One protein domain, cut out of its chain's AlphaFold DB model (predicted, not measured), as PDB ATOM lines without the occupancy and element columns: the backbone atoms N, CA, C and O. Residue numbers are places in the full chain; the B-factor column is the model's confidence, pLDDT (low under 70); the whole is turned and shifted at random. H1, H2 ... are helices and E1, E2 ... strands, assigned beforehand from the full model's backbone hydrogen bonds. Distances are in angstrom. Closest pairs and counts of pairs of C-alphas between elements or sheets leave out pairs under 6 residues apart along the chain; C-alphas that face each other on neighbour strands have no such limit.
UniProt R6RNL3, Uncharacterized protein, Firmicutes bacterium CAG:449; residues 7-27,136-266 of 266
ATOM      1  N   ILE A   7     139.771 153.710 116.752       76.81
ATOM      2  CA  ILE A   7     141.025 153.533 116.005       76.81
ATOM      3  C   ILE A   7     141.593 152.161 116.345       76.81
ATOM      4  O   ILE A   7     141.683 151.833 117.521       76.81
ATOM      5  N   ASN A   8     141.979 151.380 115.340       75.12
ATOM      6  CA  ASN A   8     142.681 150.118 115.551       75.12
ATOM      7  C   ASN A   8     144.066 150.396 116.158       75.12
ATOM      8  O   ASN A   8     144.832 151.189 115.610       75.12
ATOM      9  N   ILE A   9     144.363 149.748 117.283       78.19
ATOM     10  CA  ILE A   9     145.637 149.853 118.008       78.19
ATOM     11  C   ILE A   9     146.456 148.551 117.970       78.19
ATOM     12  O   ILE A   9     147.575 148.521 118.482       78.19
ATOM     13  N   THR A  10     145.936 147.483 117.356       69.75
ATOM     14  CA  THR A  10     146.627 146.193 117.192       69.75
ATOM     15  C   THR A  10     147.765 146.281 116.182       69.75
ATOM     16  O   THR A  10     148.861 145.776 116.426       69.75
ATOM     17  N   GLU A  11     147.536 146.955 115.058       60.53
ATOM     18  CA  GLU A  11     148.557 147.210 114.046       60.53
ATOM     19  C   GLU A  11     148.993 148.679 114.137       60.53
ATOM     20  O   GLU A  11     148.173 149.570 114.321       60.53
ATOM     21  N   LYS A  12     150.292 148.982 113.976       56.31
ATOM     22  CA  LYS A  12     150.817 150.374 113.969       56.31
ATOM     23  C   LYS A  12     150.277 151.240 112.815       56.31
ATOM     24  O   LYS A  12     150.726 152.371 112.614       56.31
ATOM     25  N   GLU A  13     149.352 150.709 112.032       57.12
ATOM     26  CA  GLU A  13     148.593 151.433 111.037       57.12
ATOM     27  C   GLU A  13     147.290 151.892 111.689       57.12
ATOM     28  O   GLU A  13     146.474 151.066 112.074       57.12
ATOM     29  N   ASN A  14     147.100 153.210 111.815       59.88
ATOM     30  CA  ASN A  14     145.877 153.832 112.337       59.88
ATOM     31  C   ASN A  14     144.677 153.542 111.413       59.88
ATOM     32  O   ASN A  14     144.205 154.422 110.685       59.88
ATOM     33  N   GLN A  15     144.227 152.292 111.372       68.56
ATOM     34  CA  GLN A  15     143.082 151.853 110.597       68.56
ATOM     35  C   GLN A  15     141.806 152.182 111.373       68.56
ATOM     36  O   GLN A  15     141.738 152.078 112.596       68.56
ATOM     37  N   GLU A  16     140.794 152.650 110.652       73.62
ATOM     38  CA  GLU A  16     139.527 153.067 111.242       73.62
ATOM     39  C   GLU A  16     138.722 151.855 111.715       73.62
ATOM     40  O   GLU A  16     138.649 150.844 111.011       73.62
ATOM     41  N   MET A  17     138.063 151.971 112.875       77.62
ATOM     42  CA  MET A  17     137.100 150.959 113.288       77.62
ATOM     43  C   MET A  17     135.962 150.900 112.256       77.62
ATOM     44  O   MET A  17     135.338 151.923 111.951       77.62
ATOM     45  N   PRO A  18     135.643 149.714 111.720       81.06
ATOM     46  CA  PRO A  18     134.609 149.524 110.713       81.06
ATOM     47  C   PRO A  18     133.218 149.521 111.366       81.06
ATOM     48  O   PRO A  18     132.503 148.521 111.340       81.06
ATOM     49  N   ILE A  19     132.842 150.656 111.960       82.00
ATOM     50  CA  ILE A  19     131.654 150.839 112.807       82.00
ATOM     51  C   ILE A  19     130.348 150.351 112.164       82.00
ATOM     52  O   ILE A  19     129.488 149.812 112.852       82.00
ATOM     53  N   ASP A  20     130.211 150.471 110.840       84.94
ATOM     54  CA  ASP A  20     129.014 150.032 110.116       84.94
ATOM     55  C   ASP A  20     128.750 148.519 110.266       84.94
ATOM     56  O   ASP A  20     127.605 148.102 110.131       84.94
ATOM     57  N   ARG A  21     129.761 147.694 110.597       87.62
ATOM     58  CA  ARG A  21     129.570 146.256 110.889       87.62
ATOM     59  C   ARG A  21     128.762 146.006 112.165       87.62
ATOM     60  O   ARG A  21     128.162 144.948 112.290       87.62
ATOM     61  N   PHE A  22     128.757 146.968 113.083       90.38
ATOM     62  CA  PHE A  22     128.011 146.917 114.340       90.38
ATOM     63  C   PHE A  22     126.611 147.530 114.203       90.38
ATOM     64  O   PHE A  22     125.831 147.503 115.147       90.38
ATOM     65  N   SER A  23     126.277 148.116 113.047       92.75
ATOM     66  CA  SER A  23     124.977 148.742 112.818       92.75
ATOM     67  C   SER A  23     123.891 147.683 112.651       92.75
ATOM     68  O   SER A  23     123.903 146.932 111.679       92.75
ATOM     69  N   ILE A  24     122.895 147.692 113.534       94.69
ATOM     70  CA  ILE A  24     121.791 146.717 113.509       94.69
ATOM     71  C   ILE A  24     120.477 147.293 112.994       94.69
ATOM     72  O   ILE A  24     119.634 146.565 112.474       94.69
ATOM     73  N   LYS A  25     120.288 148.607 113.136       93.69
ATOM     74  CA  LYS A  25     119.096 149.322 112.677       93.69
ATOM     75  C   LYS A  25     119.476 150.719 112.220       93.69
ATOM     76  O   LYS A  25     120.432 151.318 112.710       93.69
ATOM     77  N   SER A  26     118.713 151.250 111.282       94.25
ATOM     78  CA  SER A  26     118.845 152.621 110.801       94.25
ATOM     79  C   SER A  26     117.455 153.199 110.621       94.25
ATOM     80  O   SER A  26     116.552 152.485 110.194       94.25
ATOM     81  N   ALA A  27     117.299 154.470 110.970       94.06
ATOM     82  CA  ALA A  27     116.078 155.210 110.729       94.06
ATOM     83  C   ALA A  27     115.777 155.239 109.230       94.06
ATOM     84  O   ALA A  27     116.693 155.270 108.397       94.06
ATOM     85  N   SER A 136     114.897 154.562 129.439       90.56
ATOM     86  CA  SER A 136     116.097 154.534 130.282       90.56
ATOM     87  C   SER A 136     117.356 154.566 129.418       90.56
ATOM     88  O   SER A 136     117.897 153.525 129.047       90.56
ATOM     89  N   THR A 137     117.822 155.772 129.105       94.25
ATOM     90  CA  THR A 137     119.042 156.016 128.328       94.25
ATOM     91  C   THR A 137     119.968 156.977 129.063       94.25
ATOM     92  O   THR A 137     119.535 157.763 129.907       94.25
ATOM     93  N   ILE A 138     121.252 156.934 128.722       94.44
ATOM     94  CA  ILE A 138     122.217 157.968 129.092       94.44
ATOM     95  C   ILE A 138     122.686 158.693 127.835       94.44
ATOM     96  O   ILE A 138     122.777 158.102 126.762       94.44
ATOM     97  N   LYS A 139     123.009 159.978 127.962       94.06
ATOM     98  CA  LYS A 139     123.648 160.749 126.893       94.06
ATOM     99  C   LYS A 139     125.120 160.927 127.206       94.06
ATOM    100  O   LYS A 139     125.453 161.464 128.265       94.06
ATOM    101  N   ILE A 140     125.979 160.526 126.279       94.75
ATOM    102  CA  ILE A 140     127.426 160.707 126.385       94.75
ATOM    103  C   ILE A 140     127.960 161.411 125.149       94.75
ATOM    104  O   ILE A 140     127.380 161.334 124.072       94.75
ATOM    105  N   ASP A 141     129.079 162.089 125.312       94.00
ATOM    106  CA  ASP A 141     129.867 162.605 124.209       94.00
ATOM    107  C   ASP A 141     130.964 161.601 123.851       94.00
ATOM    108  O   ASP A 141     131.550 160.982 124.734       94.00
ATOM    109  N   LEU A 142     131.284 161.470 122.567       92.88
ATOM    110  CA  LEU A 142     132.443 160.734 122.071       92.88
ATOM    111  C   LEU A 142     133.237 161.623 121.116       92.88
ATOM    112  O   LEU A 142     132.674 162.413 120.350       92.88
ATOM    113  N   LEU A 143     134.565 161.540 121.194       90.00
ATOM    114  CA  LEU A 143     135.458 162.387 120.411       90.00
ATOM    115  C   LEU A 143     135.968 161.624 119.190       90.00
ATOM    116  O   LEU A 143     136.849 160.774 119.282       90.00
ATOM    117  N   ALA A 144     135.451 161.976 118.017       84.25
ATOM    118  CA  ALA A 144     135.896 161.387 116.764       84.25
ATOM    119  C   ALA A 144     137.067 162.188 116.182       84.25
ATOM    120  O   ALA A 144     136.942 163.374 115.847       84.25
ATOM    121  N   THR A 145     138.216 161.533 116.031       76.12
ATOM    122  CA  THR A 145     139.367 162.118 115.333       76.12
ATOM    123  C   THR A 145     139.083 162.159 113.831       76.12
ATOM    124  O   THR A 145     138.631 161.176 113.249       76.12
ATOM    125  N   ILE A 146     139.352 163.293 113.176       66.44
ATOM    126  CA  ILE A 146     139.178 163.395 111.722       66.44
ATOM    127  C   ILE A 146     140.439 162.906 111.024       66.44
ATOM    128  O   ILE A 146     141.517 163.478 111.195       66.44
ATOM    129  N   TYR A 147     140.280 161.939 110.129       65.56
ATOM    130  CA  TYR A 147     141.348 161.462 109.263       65.56
ATOM    131  C   TYR A 147     141.162 161.917 107.815       65.56
ATOM    132  O   TYR A 147     140.091 162.354 107.382       65.56
ATOM    133  N   LYS A 148     142.249 161.858 107.048       64.06
ATOM    134  CA  LYS A 148     142.222 161.886 105.586       64.06
ATOM    135  C   LYS A 148     143.134 160.791 105.054       64.06
ATOM    136  O   LYS A 148     144.192 160.539 105.624       64.06
ATOM    137  N   ILE A 149     142.752 160.190 103.937       62.84
ATOM    138  CA  ILE A 149     143.622 159.269 103.210       62.84
ATOM    139  C   ILE A 149     144.567 160.112 102.350       62.84
ATOM    140  O   ILE A 149     144.119 160.978 101.595       62.84
ATOM    141  N   LYS A 150     145.874 159.890 102.480       63.03
ATOM    142  CA  LYS A 150     146.902 160.467 101.611       63.03
ATOM    143  C   LYS A 150     147.867 159.360 101.208       63.03
ATOM    144  O   LYS A 150     148.436 158.711 102.079       63.03
ATOM    145  N   ASP A 151     148.022 159.145  99.904       69.69
ATOM    146  CA  ASP A 151     148.906 158.118  99.334       69.69
ATOM    147  C   ASP A 151     148.628 156.710  99.905       69.69
ATOM    148  O   ASP A 151     149.538 155.976 100.278       69.69
ATOM    149  N   GLY A 152     147.343 156.363 100.055       62.94
ATOM    150  CA  GLY A 152     146.899 155.086 100.628       62.94
ATOM    151  C   GLY A 152     147.022 154.974 102.154       62.94
ATOM    152  O   GLY A 152     146.571 153.982 102.713       62.94
ATOM    153  N   LYS A 153     147.574 155.982 102.843       61.25
ATOM    154  CA  LYS A 153     147.738 155.989 104.305       61.25
ATOM    155  C   LYS A 153     146.717 156.886 104.994       61.25
ATOM    156  O   LYS A 153     146.483 158.022 104.569       61.25
ATOM    157  N   THR A 154     146.165 156.410 106.104       62.31
ATOM    158  CA  THR A 154     145.319 157.202 107.003       62.31
ATOM    159  C   THR A 154     146.188 158.178 107.793       62.31
ATOM    160  O   THR A 154     147.026 157.776 108.599       62.31
ATOM    161  N   ILE A 155     146.018 159.480 107.559       64.81
ATOM    162  CA  ILE A 155     146.719 160.537 108.298       64.81
ATOM    163  C   ILE A 155     145.726 161.426 109.042       64.81
ATOM    164  O   ILE A 155     144.684 161.804 108.499       64.81
ATOM    165  N   VAL A 156     146.061 161.806 110.278       67.19
ATOM    166  CA  VAL A 156     145.240 162.736 111.069       67.19
ATOM    167  C   VAL A 156     145.110 164.056 110.318       67.19
ATOM    168  O   VAL A 156     146.099 164.702 109.944       67.19
ATOM    169  N   ARG A 157     143.871 164.481 110.079       65.69
ATOM    170  CA  ARG A 157     143.582 165.737 109.407       65.69
ATOM    171  C   ARG A 157     143.744 166.879 110.408       65.69
ATOM    172  O   ARG A 157     142.832 167.203 111.156       65.69
ATOM    173  N   LYS A 158     144.899 167.546 110.372       64.19
ATOM    174  CA  LYS A 158     145.136 168.789 111.125       64.19
ATOM    175  C   LYS A 158     144.288 169.929 110.543       64.19
ATOM    176  O   LYS A 158     144.740 170.649 109.658       64.19
ATOM    177  N   ASN A 159     143.055 170.077 111.018       62.91
ATOM    178  CA  ASN A 159     142.085 171.088 110.573       62.91
ATOM    179  C   ASN A 159     141.939 172.257 111.573       62.91
ATOM    180  O   ASN A 159     140.866 172.835 111.709       62.91
ATOM    181  N   GLY A 160     142.998 172.594 112.312       73.88
ATOM    182  CA  GLY A 160     142.938 173.606 113.380       73.88
ATOM    183  C   GLY A 160     142.251 173.129 114.668       73.88
ATOM    184  O   GLY A 160     142.227 173.865 115.647       73.88
ATOM    185  N   PHE A 161     141.753 171.894 114.685       81.56
ATOM    186  CA  PHE A 161     141.169 171.212 115.835       81.56
ATOM    187  C   PHE A 161     141.546 169.729 115.812       81.56
ATOM    188  O   PHE A 161     141.955 169.223 114.762       81.56
ATOM    189  N   ASP A 162     141.450 169.069 116.964       83.88
ATOM    190  CA  ASP A 162     141.992 167.723 117.171       83.88
ATOM    191  C   ASP A 162     140.908 166.643 116.997       83.88
ATOM    192  O   ASP A 162     141.178 165.592 116.423       83.88
ATOM    193  N   ALA A 163     139.667 166.930 117.409       85.38
ATOM    194  CA  ALA A 163     138.532 166.014 117.283       85.38
ATOM    195  C   ALA A 163     137.197 166.751 117.080       85.38
ATOM    196  O   ALA A 163     137.078 167.956 117.327       85.38
ATOM    197  N   VAL A 164     136.177 166.016 116.640       86.69
ATOM    198  CA  VAL A 164     134.775 166.450 116.668       86.69
ATOM    199  C   VAL A 164     134.092 165.791 117.855       86.69
ATOM    200  O   VAL A 164     134.231 164.589 118.058       86.69
ATOM    201  N   ASN A 165     133.356 166.584 118.627       90.19
ATOM    202  CA  ASN A 165     132.520 166.083 119.706       90.19
ATOM    203  C   ASN A 165     131.159 165.651 119.134       90.19
ATOM    204  O   ASN A 165     130.465 166.483 118.539       90.19
ATOM    205  N   TYR A 166     130.790 164.386 119.319       89.06
ATOM    206  CA  TYR A 166     129.507 163.814 118.917       89.06
ATOM    207  C   TYR A 166     128.726 163.334 120.139       89.06
ATOM    208  O   TYR A 166     129.263 162.588 120.949       89.06
ATOM    209  N   GLU A 167     127.461 163.741 120.258       91.31
ATOM    210  CA  GLU A 167     126.550 163.200 121.272       91.31
ATOM    211  C   GLU A 167     125.990 161.851 120.798       91.31
ATOM    212  O   GLU A 167     125.512 161.730 119.671       91.31
ATOM    213  N   PHE A 168     126.024 160.863 121.687       92.88
ATOM    214  CA  PHE A 168     125.404 159.557 121.535       92.88
ATOM    215  C   PHE A 168     124.409 159.314 122.664       92.88
ATOM    216  O   PHE A 168     124.659 159.639 123.829       92.88
ATOM    217  N   VAL A 169     123.299 158.670 122.321       94.88
ATOM    218  CA  VAL A 169     122.401 158.054 123.296       94.88
ATOM    219  C   VAL A 169     122.858 156.615 123.501       94.88
ATOM    220  O   VAL A 169     123.033 155.875 122.536       94.88
ATOM    221  N   VAL A 170     123.058 156.215 124.751       95.75
ATOM    222  CA  VAL A 170     123.538 154.884 125.121       95.75
ATOM    223  C   VAL A 170     122.529 154.204 126.027       95.75
ATOM    224  O   VAL A 170     121.974 154.812 126.944       95.75
ATOM    225  N   PHE A 171     122.296 152.925 125.772       95.38
ATOM    226  CA  PHE A 171     121.471 152.074 126.615       95.38
ATOM    227  C   PHE A 171     122.014 150.651 126.625       95.38
ATOM    228  O   PHE A 171     122.703 150.219 125.703       95.38
ATOM    229  N   SER A 172     121.703 149.918 127.687       93.69
ATOM    230  CA  SER A 172     122.059 148.510 127.828       93.69
ATOM    231  C   SER A 172     120.808 147.650 127.759       93.69
ATOM    232  O   SER A 172     119.812 147.968 128.412       93.69
ATOM    233  N   LYS A 173     120.879 146.528 127.051       91.69
ATOM    234  CA  LYS A 173     119.864 145.475 127.110       91.69
ATOM    235  C   LYS A 173     120.587 144.136 127.151       91.69
ATOM    236  O   LYS A 173     121.451 143.896 126.315       91.69
ATOM    237  N   GLU A 174     120.241 143.305 128.133       89.62
ATOM    238  CA  GLU A 174     120.882 141.998 128.342       89.62
ATOM    239  C   GLU A 174     122.419 142.150 128.420       89.62
ATOM    240  O   GLU A 174     122.919 142.983 129.193       89.62
ATOM    241  N   ASP A 175     123.159 141.396 127.606       93.50
ATOM    242  CA  ASP A 175     124.624 141.395 127.552       93.50
ATOM    243  C   ASP A 175     125.208 142.374 126.522       93.50
ATOM    244  O   ASP A 175     126.414 142.361 126.278       93.50
ATOM    245  N   ASN A 176     124.387 143.280 125.982       96.25
ATOM    246  CA  ASN A 176     124.787 144.228 124.943       96.25
ATOM    247  C   ASN A 176     124.670 145.695 125.394       96.25
ATOM    248  O   ASN A 176     123.824 146.078 126.215       96.25
ATOM    249  N   ILE A 177     125.544 146.527 124.830       95.56
ATOM    250  CA  ILE A 177     125.499 147.989 124.857       95.56
ATOM    251  C   ILE A 177     125.138 148.483 123.465       95.56
ATOM    252  O   ILE A 177     125.693 148.038 122.463       95.56
ATOM    253  N   TYR A 178     124.240 149.456 123.426       95.94
ATOM    254  CA  TYR A 178     123.782 150.083 122.204       95.94
ATOM    255  C   TYR A 178     124.180 151.550 122.202       95.94
ATOM    256  O   TYR A 178     123.956 152.257 123.185       95.94
ATOM    257  N   LEU A 179     124.744 152.006 121.089       94.88
ATOM    258  CA  LEU A 179     125.043 153.409 120.819       94.88
ATOM    259  C   LEU A 179     124.137 153.894 119.690       94.88
ATOM    260  O   LEU A 179     124.086 153.283 118.627       94.88
ATOM    261  N   PHE A 180     123.436 154.998 119.910       94.25
ATOM    262  CA  PHE A 180     122.550 155.623 118.938       94.25
ATOM    263  C   PHE A 180     123.039 157.039 118.616       94.25
ATOM    264  O   PHE A 180     123.136 157.883 119.508       94.25
ATOM    265  N   ASP A 181     123.352 157.293 117.342       91.12
ATOM    266  CA  ASP A 181     123.917 158.567 116.855       91.12
ATOM    267  C   ASP A 181     122.861 159.575 116.360       91.12
ATOM    268  O   ASP A 181     123.191 160.591 115.745       91.12
ATOM    269  N   GLY A 182     121.576 159.290 116.591       89.94
ATOM    270  CA  GLY A 182     120.466 160.072 116.046       89.94
ATOM    271  C   GLY A 182     119.932 159.558 114.703       89.94
ATOM    272  O   GLY A 182     118.930 160.088 114.226       89.94
ATOM    273  N   ALA A 183     120.564 158.549 114.093       91.06
ATOM    274  CA  ALA A 183     120.090 157.910 112.864       91.06
ATOM    275  C   ALA A 183     120.273 156.382 112.846       91.06
ATOM    276  O   ALA A 183     119.440 155.678 112.281       91.06
ATOM    277  N   LYS A 184     121.337 155.846 113.445       92.94
ATOM    278  CA  LYS A 184     121.666 154.417 113.456       92.94
ATOM    279  C   LYS A 184     121.906 153.909 114.868       92.94
ATOM    280  O   LYS A 184     122.473 154.619 115.695       92.94
ATOM    281  N   ILE A 185     121.507 152.661 115.113       95.06
ATOM    282  CA  ILE A 185     121.851 151.922 116.328       95.06
ATOM    283  C   ILE A 185     123.015 150.989 116.018       95.06
ATOM    284  O   ILE A 185     122.912 150.140 115.129       95.06
ATOM    285  N   TYR A 186     124.073 151.115 116.810       94.31
ATOM    286  CA  TYR A 186     125.216 150.216 116.833       94.31
ATOM    287  C   TYR A 186     125.138 149.325 118.072       94.31
ATOM    288  O   TYR A 186     124.927 149.835 119.171       94.31
ATOM    289  N   GLU A 187     125.295 148.017 117.898       95.12
ATOM    290  CA  GLU A 187     125.257 147.014 118.963       95.12
ATOM    291  C   GLU A 187     126.657 146.467 119.239       95.12
ATOM    292  O   GLU A 187     127.387 146.107 118.318       95.12
ATOM    293  N   PHE A 188     127.012 146.387 120.519       94.75
ATOM    294  CA  PHE A 188     128.278 145.843 120.992       94.75
ATOM    295  C   PHE A 188     128.025 144.894 122.153       94.75
ATOM    296  O   PHE A 188     127.325 145.255 123.101       94.75
ATOM    297  N   GLU A 189     128.648 143.720 122.136       95.50
ATOM    298  CA  GLU A 189     128.656 142.873 123.324       95.50
ATOM    299  C   GLU A 189     129.437 143.564 124.443       95.50
ATOM    300  O   GLU A 189     130.527 144.104 124.228       95.50
ATOM    301  N   LYS A 190     128.923 143.512 125.675       95.38
ATOM    302  CA  LYS A 190     129.622 144.045 126.855       95.38
ATOM    303  C   LYS A 190     131.015 143.435 127.007       95.38
ATOM    304  O   LYS A 190     131.946 144.125 127.409       95.38
ATOM    305  N   SER A 191     131.155 142.164 126.627       94.75
ATOM    306  CA  SER A 191     132.403 141.396 126.636       94.75
ATOM    307  C   SER A 191     133.513 142.034 125.787       94.75
ATOM    308  O   SER A 191     134.694 141.819 126.075       94.75
ATOM    309  N   MET A 192     133.161 142.818 124.759       95.31
ATOM    310  CA  MET A 192     134.119 143.485 123.875       95.31
ATOM    311  C   MET A 192     134.847 144.612 124.599       95.31
ATOM    312  O   MET A 192     136.021 144.853 124.329       95.31
ATOM    313  N   PHE A 193     134.194 145.279 125.547       95.69
ATOM    314  CA  PHE A 193     134.798 146.350 126.327       95.69
ATOM    315  C   PHE A 193     135.706 145.761 127.408       95.69
ATOM    316  O   PHE A 193     135.265 145.004 128.270       95.69
ATOM    317  N   LYS A 194     136.999 146.090 127.363       95.56
ATOM    318  CA  LYS A 194     138.009 145.459 128.226       95.56
ATOM    319  C   LYS A 194     138.376 146.314 129.425       95.56
ATOM    320  O   LYS A 194     138.446 145.811 130.543       95.56
ATOM    321  N   LYS A 195     138.650 147.595 129.188       96.00
ATOM    322  CA  LYS A 195     139.149 148.511 130.216       96.00
ATOM    323  C   LYS A 195     138.994 149.968 129.814       96.00
ATOM    324  O   LYS A 195     138.814 150.285 128.638       96.00
ATOM    325  N   ILE A 196     139.129 150.832 130.810       96.62
ATOM    326  CA  ILE A 196     139.246 152.279 130.659       96.62
ATOM    327  C   ILE A 196     140.670 152.682 131.031       96.62
ATOM    328  O   ILE A 196     141.155 152.294 132.092       96.62
ATOM    329  N   ILE A 197     141.317 153.476 130.182       95.38
ATOM    330  CA  ILE A 197     142.619 154.087 130.451       95.38
ATOM    331  C   ILE A 197     142.395 155.580 130.695       95.38
ATOM    332  O   ILE A 197     141.990 156.318 129.791       95.38
ATOM    333  N   LEU A 198     142.653 156.022 131.924       93.94
ATOM    334  CA  LEU A 198     142.565 157.424 132.307       93.94
ATOM    335  C   LEU A 198     143.761 158.195 131.762       93.94
ATOM    336  O   LEU A 198     144.907 157.793 131.943       93.94
ATOM    337  N   SER A 199     143.508 159.341 131.141       90.06
ATOM    338  CA  SER A 199     144.538 160.151 130.499       90.06
ATOM    339  C   SER A 199     144.387 161.610 130.881       90.06
ATOM    340  O   SER A 199     143.288 162.138 130.967       90.06
ATOM    341  N   ASN A 200     145.500 162.321 131.081       88.12
ATOM    342  CA  ASN A 200     145.497 163.779 131.269       88.12
ATOM    343  C   ASN A 200     145.536 164.568 129.950       88.12
ATOM    344  O   ASN A 200     145.713 165.792 129.954       88.12
ATOM    345  N   THR A 201     145.346 163.879 128.826       90.88
ATOM    346  CA  THR A 201     145.393 164.469 127.489       90.88
ATOM    347  C   THR A 201     144.138 165.289 127.200       90.88
ATOM    348  O   THR A 201     143.058 165.034 127.732       90.88
ATOM    349  N   LYS A 202     144.290 166.329 126.371       92.31
ATOM    350  CA  LYS A 202     143.200 167.220 125.961       92.31
ATOM    351  C   LYS A 202     143.085 167.280 124.447       92.31
ATOM    352  O   LYS A 202     144.099 167.341 123.759       92.31
ATOM    353  N   ALA A 203     141.855 167.347 123.955       90.44
ATOM    354  CA  ALA A 203     141.533 167.618 122.561       90.44
ATOM    355  C   ALA A 203     140.919 169.016 122.419       90.44
ATOM    356  O   ALA A 203     140.083 169.426 123.230       90.44
ATOM    357  N   ARG A 204     141.303 169.743 121.364       91.56
ATOM    358  CA  ARG A 204     140.587 170.937 120.901       91.56
ATOM    359  C   ARG A 204     139.405 170.515 120.047       91.56
ATOM    360  O   ARG A 204     139.602 169.907 118.994       91.56
ATOM    361  N   VAL A 205     138.201 170.897 120.460       91.06
ATOM    362  CA  VAL A 205     136.965 170.614 119.720       91.06
ATOM    363  C   VAL A 205     136.188 171.900 119.415       91.06
ATOM    364  O   VAL A 205     136.185 172.829 120.230       91.06
ATOM    365  N   PRO A 206     135.553 172.012 118.234       87.44
ATOM    366  CA  PRO A 206     134.895 173.252 117.807       87.44
ATOM    367  C   PRO A 206     133.533 173.490 118.464       87.44
ATOM    368  O   PRO A 206     133.081 174.633 118.549       87.44
ATOM    369  N   PHE A 207     132.864 172.427 118.913       87.44
ATOM    370  CA  PHE A 207     131.476 172.480 119.360       87.44
ATOM    371  C   PHE A 207     131.298 171.841 120.736       87.44
ATOM    372  O   PHE A 207     132.055 170.959 121.138       87.44
ATOM    373  N   TRP A 208     130.286 172.335 121.445       90.62
ATOM    374  CA  TRP A 208     129.830 171.850 122.740       90.62
ATOM    375  C   TRP A 208     128.403 171.343 122.565       90.62
ATOM    376  O   TRP A 208     127.582 172.090 122.028       90.62
ATOM    377  N   ASN A 209     128.138 170.108 122.990       87.19
ATOM    378  CA  ASN A 209     126.866 169.426 122.728       87.19
ATOM    379  C   ASN A 209     125.923 169.391 123.935       87.19
ATOM    380  O   ASN A 209     124.749 169.086 123.768       87.19
ATOM    381  N   LYS A 210     126.400 169.731 125.139       87.19
ATOM    382  CA  LYS A 210     125.566 169.700 126.343       87.19
ATOM    383  C   LYS A 210     124.748 170.982 126.507       87.19
ATOM    384  O   LYS A 210     125.185 172.072 126.126       87.19
ATOM    385  N   ASN A 211     123.585 170.854 127.138       85.19
ATOM    386  CA  ASN A 211     122.734 171.995 127.482       85.19
ATOM    387  C   ASN A 211     123.322 172.816 128.636       85.19
ATOM    388  O   ASN A 211     123.167 174.038 128.680       85.19
ATOM    389  N   GLU A 212     124.005 172.149 129.566       90.19
ATOM    390  CA  GLU A 212     124.683 172.778 130.690       90.19
ATOM    391  C   GLU A 212     125.869 173.623 130.214       90.19
ATOM    392  O   GLU A 212     126.455 173.413 129.142       90.19
ATOM    393  N   LYS A 213     126.267 174.604 131.029       88.88
ATOM    394  CA  LYS A 213     127.397 175.464 130.675       88.88
ATOM    395  C   LYS A 213     128.688 174.658 130.766       88.88
ATOM    396  O   LYS A 213     128.994 174.074 131.798       88.88
ATOM    397  N   PHE A 214     129.530 174.742 129.735       89.75
ATOM    398  CA  PHE A 214     130.844 174.082 129.712       89.75
ATOM    399  C   PHE A 214     131.728 174.398 130.940       89.75
ATOM    400  O   PHE A 214     132.583 173.600 131.321       89.75
ATOM    401  N   SER A 215     131.526 175.554 131.586       89.44
ATOM    402  CA  SER A 215     132.230 175.938 132.815       89.44
ATOM    403  C   SER A 215     131.960 175.000 133.995       89.44
ATOM    404  O   SER A 215     132.836 174.838 134.837       89.44
ATOM    405  N   GLU A 216     130.783 174.369 134.050       92.50
ATOM    406  CA  GLU A 216     130.405 173.411 135.102       92.50
ATOM    407  C   GLU A 216     131.282 172.151 135.049       92.50
ATOM    408  O   GLU A 216     131.636 171.584 136.079       92.50
ATOM    409  N   TYR A 217     131.772 171.807 133.857       91.12
ATOM    410  CA  TYR A 217     132.706 170.707 133.613       91.12
ATOM    411  C   TYR A 217     134.183 171.128 133.701       91.12
ATOM    412  O   TYR A 217     135.072 170.387 133.284       91.12
ATOM    413  N   LYS A 218     134.476 172.336 134.211       91.50
ATOM    414  CA  LYS A 218     135.832 172.921 134.287       91.50
ATOM    415  C   LYS A 218     136.536 173.023 132.922       91.50
ATOM    416  O   LYS A 218     137.767 173.082 132.850       91.50
ATOM    417  N   ILE A 219     135.765 173.083 131.833       93.38
ATOM    418  CA  ILE A 219     136.286 173.215 130.470       93.38
ATOM    419  C   ILE A 219     136.666 174.672 130.212       93.38
ATOM    420  O   ILE A 219     135.974 175.608 130.615       93.38
ATOM    421  N   LYS A 220     137.782 174.869 129.509       92.62
ATOM    422  CA  LYS A 220     138.255 176.185 129.063       92.62
ATOM    423  C   LYS A 220     138.190 176.275 127.546       92.62
ATOM    424  O   LYS A 220     138.198 175.251 126.863       92.62
ATOM    425  N   ARG A 221     138.160 177.502 127.027       92.31
ATOM    426  CA  ARG A 221     138.379 177.764 125.605       92.31
ATOM    427  C   ARG A 221     139.794 178.271 125.360       92.31
ATOM    428  O   ARG A 221     140.346 178.954 126.220       92.31
ATOM    429  N   ASP A 222     140.364 177.928 124.213       88.12
ATOM    430  CA  ASP A 222     141.621 178.513 123.749       88.12
ATOM    431  C   ASP A 222     141.405 179.889 123.088       88.12
ATOM    432  O   ASP A 222     140.279 180.388 122.982       88.12
ATOM    433  N   ASN A 223     142.494 180.510 122.626       80.12
ATOM    434  CA  ASN A 223     142.465 181.827 121.977       80.12
ATOM    435  C   ASN A 223     141.689 181.838 120.648       80.12
ATOM    436  O   ASN A 223     141.321 182.907 120.166       80.12
ATOM    437  N   LEU A 224     141.442 180.668 120.052       79.25
ATOM    438  CA  LEU A 224     140.636 180.500 118.844       79.25
ATOM    439  C   LEU A 224     139.164 180.202 119.177       79.25
ATOM    440  O   LEU A 224     138.349 180.017 118.274       79.25
ATOM    441  N   GLY A 225     138.802 180.182 120.464       83.50
ATOM    442  CA  GLY A 225     137.454 179.895 120.943       83.50
ATOM    443  C   GLY A 225     137.109 178.405 120.986       83.50
ATOM    444  O   GLY A 225     135.946 178.074 121.213       83.50
ATOM    445  N   MET A 226     138.087 177.520 120.796       90.50
ATOM    446  CA  MET A 226     137.912 176.066 120.773       90.50
ATOM    447  C   MET A 226     137.844 175.514 122.189       90.50
ATOM    448  O   MET A 226     138.592 175.961 123.057       90.50
ATOM    449  N   TYR A 227     136.992 174.524 122.439       94.44
ATOM    450  CA  TYR A 227     136.891 173.895 123.756       94.44
ATOM    451  C   TYR A 227     138.048 172.921 123.970       94.44
ATOM    452  O   TYR A 227     138.320 172.080 123.117       94.44
ATOM    453  N   LEU A 228     138.712 173.026 125.121       94.56
ATOM    454  CA  LEU A 228     139.781 172.129 125.552       94.56
ATOM    455  C   LEU A 228     139.195 171.046 126.458       94.56
ATOM    456  O   LEU A 228     139.014 171.273 127.657       94.56
ATOM    457  N   ILE A 229     138.902 169.884 125.881       94.69
ATOM    458  CA  ILE A 229     138.239 168.771 126.569       94.69
ATOM    459  C   ILE A 229     139.273 167.715 126.951       94.69
ATOM    460  O   ILE A 229     139.979 167.205 126.085       94.69
ATOM    461  N   LYS A 230     139.359 167.403 128.250       94.94
ATOM    462  CA  LYS A 230     140.116 166.247 128.750       94.94
ATOM    463  C   LYS A 230     139.371 164.967 128.364       94.94
ATOM    464  O   LYS A 230     138.144 164.937 128.487       94.94
ATOM    465  N   TYR A 231     140.093 163.962 127.889       93.69
ATOM    466  CA  TYR A 231     139.504 162.700 127.459       93.69
ATOM    467  C   TYR A 231     140.267 161.498 128.003       93.69
ATOM    468  O   TYR A 231     141.472 161.571 128.232       93.69
ATOM    469  N   ASP A 232     139.536 160.400 128.136       94.94
ATOM    470  CA  ASP A 232     140.014 159.076 128.504       94.94
ATOM    471  C   ASP A 232     139.756 158.109 127.340       94.94
ATOM    472  O   ASP A 232     139.092 158.453 126.352       94.94
ATOM    473  N   GLN A 233     140.309 156.905 127.440       92.88
ATOM    474  CA  GLN A 233     140.255 155.904 126.379       92.88
ATOM    475  C   GLN A 233     139.481 154.679 126.860       92.88
ATOM    476  O   GLN A 233     139.731 154.164 127.948       92.88
ATOM    477  N   ILE A 234     138.564 154.186 126.037       94.12
ATOM    478  CA  ILE A 234     137.895 152.902 126.236       94.12
ATOM    479  C   ILE A 234     138.514 151.913 125.254       94.12
ATOM    480  O   ILE A 234     138.502 152.145 124.045       94.12
ATOM    481  N   ILE A 235     139.038 150.806 125.777       93.69
ATOM    482  CA  ILE A 235     139.605 149.737 124.957       93.69
ATOM    483  C   ILE A 235     138.525 148.705 124.668       93.69
ATOM    484  O   ILE A 235     137.950 148.111 125.588       93.69
ATOM    485  N   LEU A 236     138.276 148.491 123.382       93.00
ATOM    486  CA  LEU A 236     137.324 147.530 122.845       93.00
ATOM    487  C   LEU A 236     138.075 146.473 122.033       93.00
ATOM    488  O   LEU A 236     138.985 146.811 121.292       93.00
ATOM    489  N   ASN A 237     137.700 145.203 122.135       92.12
ATOM    490  CA  ASN A 237     138.286 144.112 121.359       92.12
ATOM    491  C   ASN A 237     137.171 143.314 120.673       92.12
ATOM    492  O   ASN A 237     136.270 142.820 121.352       92.12
ATOM    493  N   ASP A 238     137.237 143.198 119.342       87.75
ATOM    494  CA  ASP A 238     136.229 142.504 118.525       87.75
ATOM    495  C   ASP A 238     136.536 141.019 118.257       87.75
ATOM    496  O   ASP A 238     135.872 140.379 117.442       87.75
ATOM    497  N   GLY A 239     137.547 140.472 118.933       85.94
ATOM    498  CA  GLY A 239     138.088 139.128 118.735       85.94
ATOM    499  C   GLY A 239     139.261 139.078 117.754       85.94
ATOM    500  O   GLY A 239     140.069 138.153 117.835       85.94
ATOM    501  N   PHE A 240     139.394 140.070 116.870       83.88
ATOM    502  CA  PHE A 240     140.465 140.149 115.873       83.88
ATOM    503  C   PHE A 240     141.390 141.338 116.117       83.88
ATOM    504  O   PHE A 240     142.605 141.207 115.997       83.88
ATOM    505  N   ASN A 241     140.811 142.487 116.458       87.25
ATOM    506  CA  ASN A 241     141.506 143.745 116.666       87.25
ATOM    507  C   ASN A 241     141.076 144.390 117.981       87.25
ATOM    508  O   ASN A 241     139.948 144.238 118.454       87.25
ATOM    509  N   GLU A 242     141.985 145.180 118.526       89.00
ATOM    510  CA  GLU A 242     141.743 146.117 119.604       89.00
ATOM    511  C   GLU A 242     141.548 147.507 119.014       89.00
ATOM    512  O   GLU A 242     142.327 147.966 118.177       89.00
ATOM    513  N   TYR A 243     140.501 148.179 119.471       88.69
ATOM    514  CA  TYR A 243     140.170 149.538 119.106       88.69
ATOM    515  C   TYR A 243     140.147 150.430 120.336       88.69
ATOM    516  O   TYR A 243     139.716 150.040 121.422       88.69
ATOM    517  N   GLU A 244     140.565 151.665 120.125       88.88
ATOM    518  CA  GLU A 244     140.481 152.739 121.095       88.88
ATOM    519  C   GLU A 244     139.305 153.656 120.752       88.88
ATOM    520  O   GLU A 244     139.265 154.225 119.658       88.88
ATOM    521  N   ILE A 245     138.375 153.824 121.695       91.38
ATOM    522  CA  ILE A 245     137.297 154.817 121.645       91.38
ATOM    523  C   ILE A 245     137.646 155.964 122.591       91.38
ATOM    524  O   ILE A 245     137.930 155.739 123.767       91.38
ATOM    525  N   ILE A 246     137.588 157.202 122.098       91.75
ATOM    526  CA  ILE A 246     137.906 158.389 122.897       91.75
ATOM    527  C   ILE A 246     136.623 158.993 123.473       91.75
ATOM    528  O   ILE A 246     135.713 159.378 122.733       91.75
ATOM    529  N   ILE A 247     136.584 159.151 124.793       93.88
ATOM    530  CA  ILE A 247     135.440 159.681 125.542       93.88
ATOM    531  C   ILE A 247     135.887 160.849 126.432       93.88
ATOM    532  O   ILE A 247     136.929 160.763 127.082       93.88
ATOM    533  N   PRO A 248     135.147 161.970 126.504       95.12
ATOM    534  CA  PRO A 248     135.443 163.020 127.465       95.12
ATOM    535  C   PRO A 248     135.388 162.513 128.903       95.12
ATOM    536  O   PRO A 248     134.440 161.835 129.300       95.12
ATOM    537  N   THR A 249     136.348 162.936 129.725       95.31
ATOM    538  CA  THR A 249     136.451 162.505 131.128       95.31
ATOM    539  C   THR A 249     135.184 162.786 131.938       95.31
ATOM    540  O   THR A 249     134.892 162.082 132.892       95.31
ATOM    541  N   TYR A 250     134.390 163.794 131.569       95.00
ATOM    542  CA  TYR A 250     133.143 164.094 132.279       95.00
ATOM    543  C   TYR A 250     132.002 163.092 132.033       95.00
ATOM    544  O   TYR A 250     131.017 163.125 132.768       95.00
ATOM    545  N   ASP A 251     132.098 162.229 131.018       95.81
ATOM    546  CA  ASP A 251     131.087 161.205 130.724       95.81
ATOM    547  C   ASP A 251     131.567 159.781 131.064       95.81
ATOM    548  O   ASP A 251     130.771 158.840 130.998       95.81
ATOM    549  N   ILE A 252     132.824 159.609 131.502       94.38
ATOM    550  CA  ILE A 252     133.402 158.285 131.768       94.38
ATOM    551  C   ILE A 252     132.669 157.527 132.876       94.38
ATOM    552  O   ILE A 252     132.391 156.342 132.722       94.38
ATOM    553  N   GLU A 253     132.301 158.202 133.967       93.75
ATOM    554  CA  GLU A 253     131.614 157.570 135.101       93.75
ATOM    555  C   GLU A 253     130.224 157.071 134.699       93.75
ATOM    556  O   GLU A 253     129.846 155.942 135.020       93.75
ATOM    557  N   LYS A 254     129.484 157.878 133.925       94.31
ATOM    558  CA  LYS A 254     128.163 157.501 133.403       94.31
ATOM    559  C   LYS A 254     128.275 156.282 132.498       94.31
ATOM    560  O   LYS A 254     127.505 155.341 132.658       94.31
ATOM    561  N   PHE A 255     129.244 156.276 131.584       94.19
ATOM    562  CA  PHE A 255     129.455 155.143 130.690       94.19
ATOM    563  C   PHE A 255     129.875 153.888 131.464       94.19
ATOM    564  O   PHE A 255     129.303 152.817 131.267       94.19
ATOM    565  N   ASN A 256     130.816 154.022 132.404       95.06
ATOM    566  CA  ASN A 256     131.318 152.886 133.165       95.06
ATOM    567  C   ASN A 256     130.262 152.270 134.091       95.06
ATOM    568  O   ASN A 256     130.317 151.072 134.334       95.06
ATOM    569  N   SER A 257     129.260 153.031 134.543       93.88
ATOM    570  CA  SER A 257     128.144 152.468 135.321       93.88
ATOM    571  C   SER A 257     127.329 151.400 134.574       93.88
ATOM    572  O   SER A 257     126.636 150.610 135.210       93.88
ATOM    573  N   LEU A 258     127.427 151.340 133.238       92.81
ATOM    574  CA  LEU A 258     126.758 150.324 132.416       92.81
ATOM    575  C   LEU A 258     127.591 149.049 132.219       92.81
ATOM    576  O   LEU A 258     127.042 148.012 131.839       92.81
ATOM    577  N   LEU A 259     128.908 149.132 132.423       91.50
ATOM    578  CA  LEU A 259     129.869 148.099 132.028       91.50
ATOM    579  C   LEU A 259     130.736 147.576 133.177       91.50
ATOM    580  O   LEU A 259     131.214 146.449 133.096       91.50
ATOM    581  N   ASN A 260     130.928 148.364 134.237       92.81
ATOM    582  CA  ASN A 260     131.798 148.056 135.374       92.81
ATOM    583  C   ASN A 260     133.206 147.606 134.946       92.81
ATOM    584  O   ASN A 260     133.751 146.627 135.456       92.81
ATOM    585  N   LEU A 261     133.799 148.323 133.987       93.75
ATOM    586  CA  LEU A 261     135.134 148.037 133.476       93.75
ATOM    587  C   LEU A 261     136.202 148.359 134.517       93.75
ATOM    588  O   LEU A 261     136.078 149.294 135.316       93.75
ATOM    589  N   LYS A 262     137.312 147.621 134.431       93.94
ATOM    590  CA  LYS A 262     138.541 147.958 135.143       93.94
ATOM    591  C   LYS A 262     139.073 149.303 134.641       93.94
ATOM    592  O   LYS A 262     139.159 149.532 133.434       93.94
ATOM    593  N   ILE A 263     139.460 150.157 135.582       94.00
ATOM    594  CA  ILE A 263     140.070 151.458 135.321       94.00
ATOM    595  C   ILE A 263     141.578 151.350 135.566       94.00
ATOM    596  O   ILE A 263     142.008 150.802 136.581       94.00
ATOM    597  N   GLU A 264     142.369 151.860 134.628       94.25
ATOM    598  CA  GLU A 264     143.830 151.928 134.686       94.25
ATOM    599  C   GLU A 264     144.285 153.377 134.470       94.25
ATOM    600  O   GLU A 264     143.631 154.139 133.758       94.25
ATOM    601  N   GLU A 265     145.396 153.769 135.086       87.06
ATOM    602  CA  GLU A 265     146.042 155.062 134.828       87.06
ATOM    603  C   GLU A 265     147.086 154.900 133.714       87.06
ATOM    604  O   GLU A 265     147.774 153.878 133.667       87.06
ATOM    605  N   ASN A 266     147.168 155.883 132.810       71.50
ATOM    606  CA  ASN A 266     148.179 155.947 131.747       71.50
ATOM    607  C   ASN A 266     149.521 156.487 132.252       71.50
ATOM    608  O   ASN A 266     149.495 157.495 132.999       71.50
TER     609      ASN A 266
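AT A GLANCE: This is residues 7 to 27 and 136 to 266 of the 266 residues of an uncharacterized protein of Firmicutes bacterium CAG:449 (UniProt R6RNL3). Two strongly twisted sheets of five strands meet where edge strand E2 of one crosses edge strand E11 of the other, and again where E5 comes close to E9; elsewhere they spread apart. The short helix H3 sits beside the meeting place, and the hairpin of E3 and E4 reaches away from both sheets. The printed part has 152 residues, with three named helices and twelve named strands, mostly strand, in the order H1 E1 E2 E3 E4 E5 E6 E7 E8 E9 H2 E10 E11 H3 E12. One sheet runs E1 E7 E6 E5 E2, antiparallel throughout; the other is branched and mixed. The whole is compact, with a radius of gyration of the C-alphas of 15.5 A and spans of 45 by 43 by 37 A.

IN THESE COORDINATES: Start at Ile 7; residues 7 to 18 hold no named element. Find C-alpha 19 at (131.654, 150.839, 112.807), where H1, residues 19 to 22, begins, before E1, 23 to 26. Past the cut come E2, 138 to 145, 22.4 A long, E3, 147 to 150, and E4, 153 to 156. E5, 163 to 173, is 29.4 A long and bends by 52 degrees at residue 167; E6, 176 to 180, E7, 184 to 189, E8, 193 to 198, E9, 202 to 205, and H2, 214 to 217, follow. E10, 227 to 237, is 29.9 A long, E11, 242 to 248, is 19.7 A; then come H3, 252 to 256, and E12, 262 to 265, ending at C-alpha 265 (146.042, 155.062, 134.828).

HOW THE PARTS SIT: E5, E6 and E7 form a meander, each strand the antiparallel neighbour of the one before; look at N 178 and O 171, 2.9 A, and N 179 and O 186, 2.9 A. E2 pairs with E5, N 142 and O 166, 2.8 A, and E1 with E7, N 24 and O 185, 2.9 A. H1 is on this sheet, over none of its strands. The closest C-alphas of E2 and E11, Leu 142 and Ile 247, are 4.7 A apart. E8 and E9 lie on one side of E10, E11 on the other: N 233 and O 197, 2.9 A; N 203 and O 229, 2.8 A; N 234 and O 245, 2.8 A. E12 is parallel to E8, N 264 and O 196, 2.8 A. H3 only grazes both sheets; H2 is on neither, only just for the branched one. In H3 the O i to N i+4 pair is within hydrogen-bond range; H1 and H2 are too short for one.

THE WHOLE: The C-alphas farthest apart are those of Glu 174 and Asn 223, 45.7 A. Residues 28 to 135 are not printed, and C-alphas 27 and 136 are 19.6 A apart. Of the links printed whole, none is long. The pLDDT is under 70 at residues 10 to 15 and 146 to 159.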